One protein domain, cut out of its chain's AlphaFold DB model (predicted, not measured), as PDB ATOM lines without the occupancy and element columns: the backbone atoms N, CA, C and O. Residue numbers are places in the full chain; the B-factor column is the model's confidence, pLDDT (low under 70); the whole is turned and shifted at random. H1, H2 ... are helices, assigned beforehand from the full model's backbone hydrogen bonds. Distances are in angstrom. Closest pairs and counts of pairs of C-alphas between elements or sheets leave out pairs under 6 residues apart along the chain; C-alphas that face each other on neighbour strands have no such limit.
ATOM      1  N   LEU A 133      85.244  -8.602 111.072       97.50
ATOM      2  CA  LEU A 133      84.572  -9.295 112.177       97.50
ATOM      3  C   LEU A 133      83.414 -10.158 111.675       97.50
ATOM      4  O   LEU A 133      82.594  -9.717 110.869       97.50
ATOM      5  N   SER A 134      83.295 -11.371 112.217       96.75
ATOM      6  CA  SER A 134      82.101 -12.190 111.992       96.75
ATOM      7  C   SER A 134      80.895 -11.580 112.728       96.75
ATOM      8  O   SER A 134      81.057 -11.197 113.894       96.75
ATOM      9  N   PRO A 135      79.692 -11.506 112.122       94.62
ATOM     10  CA  PRO A 135      78.501 -10.922 112.754       94.62
ATOM     11  C   PRO A 135      78.064 -11.580 114.073       94.62
ATOM     12  O   PRO A 135      77.408 -10.950 114.897       94.62
ATOM     13  N   ASP A 136      78.425 -12.845 114.282       94.94
ATOM     14  CA  ASP A 136      78.160 -13.620 115.501       94.94
ATOM     15  C   ASP A 136      79.296 -13.535 116.538       94.94
ATOM     16  O   ASP A 136      79.182 -14.068 117.644       94.94
ATOM     17  N   SER A 137      80.395 -12.848 116.213       97.31
ATOM     18  CA  SER A 137      81.524 -12.694 117.123       97.31
ATOM     19  C   SER A 137      81.204 -11.729 118.268       97.31
ATOM     20  O   SER A 137      80.526 -10.712 118.107       97.31
ATOM     21  N   VAL A 138      81.757 -12.013 119.451       97.44
ATOM     22  CA  VAL A 138      81.597 -11.151 120.632       97.44
ATOM     23  C   VAL A 138      82.063  -9.704 120.368       97.44
ATOM     24  O   VAL A 138      81.315  -8.794 120.723       97.44
ATOM     25  N   PRO A 139      83.225  -9.435 119.731       97.81
ATOM     26  CA  PRO A 139      83.631  -8.065 119.412       97.81
ATOM     27  C   PRO A 139      82.630  -7.319 118.521       97.81
ATOM     28  O   PRO A 139      82.344  -6.155 118.796       97.81
ATOM     29  N   PHE A 140      82.061  -7.984 117.506       98.00
ATOM     30  CA  PHE A 140      81.061  -7.383 116.617       98.00
ATOM     31  C   PHE A 140      79.840  -6.913 117.411       98.00
ATOM     32  O   PHE A 140      79.471  -5.739 117.366       98.00
ATOM     33  N   LEU A 141      79.266  -7.813 118.214       97.12
ATOM     34  CA  LEU A 141      78.084  -7.523 119.024       97.12
ATOM     35  C   LEU A 141      78.343  -6.411 120.047       97.12
ATOM     36  O   LEU A 141      77.509  -5.527 120.226       97.12
ATOM     37  N   LEU A 142      79.504  -6.416 120.706       97.00
ATOM     38  CA  LEU A 142      79.846  -5.384 121.687       97.00
ATOM     39  C   LEU A 142      80.048  -4.004 121.049       97.00
ATOM     40  O   LEU A 142      79.664  -3.006 121.661       97.00
ATOM     41  N   LEU A 143      80.614  -3.929 119.840       96.69
ATOM     42  CA  LEU A 143      80.728  -2.668 119.096       96.69
ATOM     43  C   LEU A 143      79.354  -2.145 118.678       96.69
ATOM     44  O   LEU A 143      79.075  -0.967 118.889       96.69
ATOM     45  N   GLU A 144      78.475  -3.008 118.167       95.44
ATOM     46  CA  GLU A 144      77.083  -2.654 117.852       95.44
ATOM     47  C   GLU A 144      76.344  -2.101 119.079       95.44
ATOM     48  O   GLU A 144      75.740  -1.030 119.012       95.44
ATOM     49  N   ILE A 145      76.463  -2.764 120.236       94.56
ATOM     50  CA  ILE A 145      75.871  -2.292 121.498       94.56
ATOM     51  C   ILE A 145      76.464  -0.937 121.912       94.56
ATOM     52  O   ILE A 145      75.733  -0.036 122.328       94.56
ATOM     53  N   ALA A 146      77.782  -0.766 121.798       94.38
ATOM     54  CA  ALA A 146      78.448   0.480 122.156       94.38
ATOM     55  C   ALA A 146      78.010   1.654 121.261       94.38
ATOM     56  O   ALA A 146      77.853   2.768 121.769       94.38
ATOM     57  N   LEU A 147      77.773   1.411 119.966       93.06
ATOM     58  CA  LEU A 147      77.287   2.410 119.006       93.06
ATOM     59  C   LEU A 147      75.896   2.948 119.365       93.06
ATOM     60  O   LEU A 147      75.634   4.128 119.145       93.06
ATOM     61  N   ILE A 148      75.031   2.116 119.951       90.81
ATOM     62  CA  ILE A 148      73.669   2.504 120.356       90.81
ATOM     63  C   ILE A 148      73.558   2.907 121.838       90.81
ATOM     64  O   ILE A 148      72.461   3.179 122.331       90.81
ATOM     65  N   SER A 149      74.674   2.952 122.575       88.81
ATOM     66  CA  SER A 149      74.662   3.271 124.007       88.81
ATOM     67  C   SER A 149      74.187   4.702 124.280       88.81
ATOM     68  O   SER A 149      74.705   5.680 123.743       88.81
ATOM     69  N   SER A 150      73.252   4.828 125.227       81.88
ATOM     70  CA  SER A 150      72.765   6.119 125.735       81.88
ATOM     71  C   SER A 150      73.683   6.759 126.789       81.88
ATOM     72  O   SER A 150      73.536   7.944 127.090       81.88
ATOM     73  N   PHE A 151      74.629   6.004 127.358       78.75
ATOM     74  CA  PHE A 151      75.529   6.466 128.430       78.75
ATOM     75  C   PHE A 151      76.951   6.772 127.933       78.75
ATOM     76  O   PHE A 151      77.674   7.533 128.578       78.75
ATOM     77  N   GLY A 152      77.323   6.232 126.769       85.56
ATOM     78  CA  GLY A 152      78.595   6.452 126.084       85.56
ATOM     79  C   GLY A 152      79.358   5.151 125.874       85.56
ATOM     80  O   GLY A 152      79.938   4.610 126.813       85.56
ATOM     81  N   GLY A 153      79.425   4.698 124.619       91.12
ATOM     82  CA  GLY A 153      80.001   3.398 124.271       91.12
ATOM     83  C   GLY A 153      81.456   3.200 124.708       91.12
ATOM     84  O   GLY A 153      81.811   2.117 125.161       91.12
ATOM     85  N   ILE A 154      82.288   4.251 124.676       92.00
ATOM     86  CA  ILE A 154      83.671   4.181 125.191       92.00
ATOM     87  C   ILE A 154      83.675   3.888 126.700       92.00
ATOM     88  O   ILE A 154      84.391   2.999 127.158       92.00
ATOM     89  N   SER A 155      82.860   4.610 127.476       91.69
ATOM     90  CA  SER A 155      82.729   4.409 128.925       91.69
ATOM     91  C   SER A 155      82.274   2.990 129.256       91.69
ATOM     92  O   SER A 155      82.817   2.365 130.166       91.69
ATOM     93  N   ASP A 156      81.304   2.470 128.503       93.19
ATOM     94  CA  ASP A 156      80.753   1.135 128.725       93.19
ATOM     95  C   ASP A 156      81.788   0.044 128.445       93.19
ATOM     96  O   ASP A 156      82.030  -0.788 129.319       93.19
ATOM     97  N   ILE A 157      82.496   0.114 127.312       94.06
ATOM     98  CA  ILE A 157      83.583  -0.821 126.976       94.06
ATOM     99  C   ILE A 157      84.655  -0.842 128.078       94.06
ATOM    100  O   ILE A 157      85.070  -1.912 128.536       94.06
ATOM    101  N   ILE A 158      85.067   0.332 128.568       92.19
ATOM    102  CA  ILE A 158      86.056   0.444 129.653       92.19
ATOM    103  C   ILE A 158      85.524  -0.170 130.951       92.19
ATOM    104  O   ILE A 158      86.251  -0.884 131.645       92.19
ATOM    105  N   LYS A 159      84.261   0.086 131.304       93.06
ATOM    106  CA  LYS A 159      83.639  -0.494 132.503       93.06
ATOM    107  C   LYS A 159      83.552  -2.011 132.405       93.06
ATOM    108  O   LYS A 159      83.874  -2.679 133.386       93.06
ATOM    109  N   TRP A 160      83.160  -2.557 131.255       95.06
ATOM    110  CA  TRP A 160      83.109  -4.004 131.037       95.06
ATOM    111  C   TRP A 160      84.489  -4.634 131.225       95.06
ATOM    112  O   TRP A 160      84.605  -5.637 131.932       95.06
ATOM    113  N   ARG A 161      85.549  -3.997 130.704       94.69
ATOM    114  CA  ARG A 161      86.934  -4.422 130.954       94.69
ATOM    115  C   ARG A 161      87.283  -4.391 132.442       94.69
ATOM    116  O   ARG A 161      87.733  -5.401 132.975       94.69
ATOM    117  N   LYS A 162      87.038  -3.270 133.129       93.56
ATOM    118  CA  LYS A 162      87.341  -3.108 134.568       93.56
ATOM    119  C   LYS A 162      86.556  -4.076 135.462       93.56
ATOM    120  O   LYS A 162      87.003  -4.389 136.559       93.56
ATOM    121  N   LYS A 163      85.400  -4.563 135.004       96.06
ATOM    122  CA  LYS A 163      84.577  -5.570 135.694       96.06
ATOM    123  C   LYS A 163      84.957  -7.018 135.362       96.06
ATOM    124  O   LYS A 163      84.298  -7.921 135.862       96.06
ATOM    125  N   GLY A 164      85.984  -7.247 134.540       95.12
ATOM    126  CA  GLY A 164      86.411  -8.593 134.144       95.12
ATOM    127  C   GLY A 164      85.442  -9.301 133.192       95.12
ATOM    128  O   GLY A 164      85.509 -10.514 133.055       95.12
ATOM    129  N   LEU A 165      84.540  -8.558 132.536       96.06
ATOM    130  CA  LEU A 165      83.556  -9.126 131.603       96.06
ATOM    131  C   LEU A 165      84.151  -9.389 130.212       96.06
ATOM    132  O   LEU A 165      83.577 -10.141 129.430       96.06
ATOM    133  N   LEU A 166      85.283  -8.756 129.893       96.06
ATOM    134  CA  LEU A 166      85.951  -8.874 128.600       96.06
ATOM    135  C   LEU A 166      87.225  -9.706 128.735       96.06
ATOM    136  O   LEU A 166      88.161  -9.295 129.430       96.06
ATOM    137  N   LYS A 167      87.275 -10.832 128.012       96.00
ATOM    138  CA  LYS A 167      88.513 -11.592 127.788       96.00
ATOM    139  C   LYS A 167      89.568 -10.708 127.115       96.00
ATOM    140  O   LYS A 167      89.217  -9.779 126.387       96.00
ATOM    141  N   ASP A 168      90.846 -11.017 127.322       95.69
ATOM    142  CA  ASP A 168      91.966 -10.213 126.802       95.69
ATOM    143  C   ASP A 168      91.958 -10.088 125.276       95.69
ATOM    144  O   ASP A 168      92.187  -9.006 124.745       95.69
ATOM    145  N   GLU A 169      91.621 -11.168 124.579       96.56
ATOM    146  CA  GLU A 169      91.436 -11.217 123.124       96.56
ATOM    147  C   GLU A 169      90.340 -10.247 122.646       96.56
ATOM    148  O   GLU A 169      90.584  -9.414 121.775       96.56
ATOM    149  N   VAL A 170      89.166 -10.262 123.288       96.94
ATOM    150  CA  VAL A 170      88.062  -9.336 122.978       96.94
ATOM    151  C   VAL A 170      88.462  -7.896 123.290       96.94
ATOM    152  O   VAL A 170      88.214  -6.996 122.494       96.94
ATOM    153  N   TRP A 171      89.100  -7.658 124.438       95.81
ATOM    154  CA  TRP A 171      89.589  -6.330 124.804       95.81
ATOM    155  C   TRP A 171      90.602  -5.798 123.791       95.81
ATOM    156  O   TRP A 171      90.502  -4.642 123.391       95.81
ATOM    157  N   THR A 172      91.551  -6.631 123.370       95.69
ATOM    158  CA  THR A 172      92.584  -6.257 122.401       95.69
ATOM    159  C   THR A 172      91.952  -5.859 121.074       95.69
ATOM    160  O   THR A 172      92.310  -4.815 120.529       95.69
ATOM    161  N   GLU A 173      90.954  -6.608 120.603       96.94
ATOM    162  CA  GLU A 173      90.219  -6.292 119.375       96.94
ATOM    163  C   GLU A 173      89.495  -4.937 119.472       96.94
ATOM    164  O   GLU A 173      89.704  -4.045 118.646       96.94
ATOM    165  N   LEU A 174      88.697  -4.735 120.529       96.31
ATOM    166  CA  LEU A 174      87.960  -3.481 120.750       96.31
ATOM    167  C   LEU A 174      88.907  -2.286 120.929       96.31
ATOM    168  O   LEU A 174      88.692  -1.216 120.355       96.31
ATOM    169  N   SER A 175      89.963  -2.469 121.724       94.44
ATOM    170  CA  SER A 175      90.951  -1.436 122.021       94.44
ATOM    171  C   SER A 175      91.726  -1.032 120.777       94.44
ATOM    172  O   SER A 175      91.968   0.158 120.593       94.44
ATOM    173  N   THR A 176      92.086  -1.984 119.917       94.81
ATOM    174  CA  THR A 176      92.815  -1.710 118.672       94.81
ATOM    175  C   THR A 176      91.956  -0.894 117.715       94.81
ATOM    176  O   THR A 176      92.386   0.164 117.254       94.81
ATOM    177  N   ARG A 177      90.708  -1.316 117.482       94.94
ATOM    178  CA  ARG A 177      89.787  -0.629 116.560       94.94
ATOM    179  C   ARG A 177      89.455   0.792 116.998       94.94
ATOM    180  O   ARG A 177      89.412   1.700 116.178       94.94
ATOM    181  N   LEU A 178      89.260   1.002 118.299       94.31
ATOM    182  CA  LEU A 178      88.923   2.315 118.856       94.31
ATOM    183  C   LEU A 178      90.159   3.137 119.277       94.31
ATOM    184  O   LEU A 178      90.020   4.289 119.713       94.31
ATOM    185  N   ARG A 179      91.363   2.559 119.151       93.12
ATOM    186  CA  ARG A 179      92.644   3.085 119.656       93.12
ATOM    187  C   ARG A 179      92.537   3.556 121.111       93.12
ATOM    188  O   ARG A 179      92.864   4.701 121.420       93.12
ATOM    189  N   LEU A 180      91.978   2.723 121.994       90.31
ATOM    190  CA  LEU A 180      91.721   3.096 123.398       90.31
ATOM    191  C   LEU A 180      93.008   3.223 124.222       90.31
ATOM    192  O   LEU A 180      93.026   3.950 125.212       90.31
ATOM    193  N   ASP A 181      94.087   2.572 123.795       84.38
ATOM    194  CA  ASP A 181      95.436   2.698 124.357       84.38
ATOM    195  C   ASP A 181      95.923   4.156 124.371       84.38
ATOM    196  O   ASP A 181      96.583   4.593 125.314       84.38
ATOM    197  N   LYS A 182      95.527   4.938 123.361       80.94
ATOM    198  CA  LYS A 182      95.883   6.356 123.236       80.94
ATOM    199  C   LYS A 182      95.160   7.262 124.219       80.94
ATOM    200  O   LYS A 182      95.653   8.340 124.508       80.94
TER     201      LYS A 182
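This is residues 133 to 182 of the 186 residues of an uncharacterized protein of Cryomorphaceae bacterium (UniProt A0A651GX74). Three short helices form a small, splayed up-and-down bundle, their centres at the corners of a triangle. H1 and H2 form a helical hairpin that opens as a V from Ala 146 and Gly 153, and H3 packs on H1 near Pro 139 and closes the third side, with H2 coming close to it but not clearly touching. Residues 147 to 152, of which Leu 147 belongs to H1 and the rest make the turn to H2, stick out. The printed part has 50 residues, with three named helices in the order H1, H2, H3 and no named strand; the class is all helix. The whole is compact, with a radius of gyration of the C-alphas of 10.1 A, and a rounded outline spanning 25 by 22 by 20 A.

Start at Leu 133 and pass residues 133 to 137, which belong to no named element. Find C-alpha 138 at (81.597, -11.151, 120.632); from there H1 runs through residues 138 to 147, 14.3 A from first to last C-alpha. Look next at Gly 153, with its C-alpha at (80.001, 3.398, 124.271), where H2 begins; it takes in residues 153 to 162 and is 14.2 A long. H3, the longest helix, takes in residues 168 to 178 and measures 15.1 A, ending at C-alpha 178, at (88.923, 2.315, 118.856). Residues 179 to 182 follow it.

Begin with the bundle of H1, H2 and H3, which is up and down, each helix running against the one before it. H1 and H2 touch, and their closest C-alphas, those of Ala 146 and Gly 153, are 3.9 A apart. Their lines stand at a steep tilt of 45 degrees, opposite ways. H1 also touches H3, where the closest C-alphas, those of Pro 139 and Val 170, are 5.8 A apart. These two helices run the same way at a steep tilt of 40 degrees. H2 and H3 are close but not clearly touching; their closest C-alphas, those of Arg 161 and Trp 171, are 7.0 A apart. They run opposite ways at a shallow tilt of 24 degrees. Along the backbones of H1, H2 and H3, every O i to N i+4 pair is within hydrogen-bond range.

Compare C-alphas 136 and 182, of Asp and Lys, and you have the two farthest apart in the domain, at 27.8 A. The printed part has no cut. The links from H1 to H2 and from H2 to H3 are both tight, with 5 residues in each. In the B-factor column the mean pLDDT of the printed part of this predicted model is 93.6, and no printed residue is under 70.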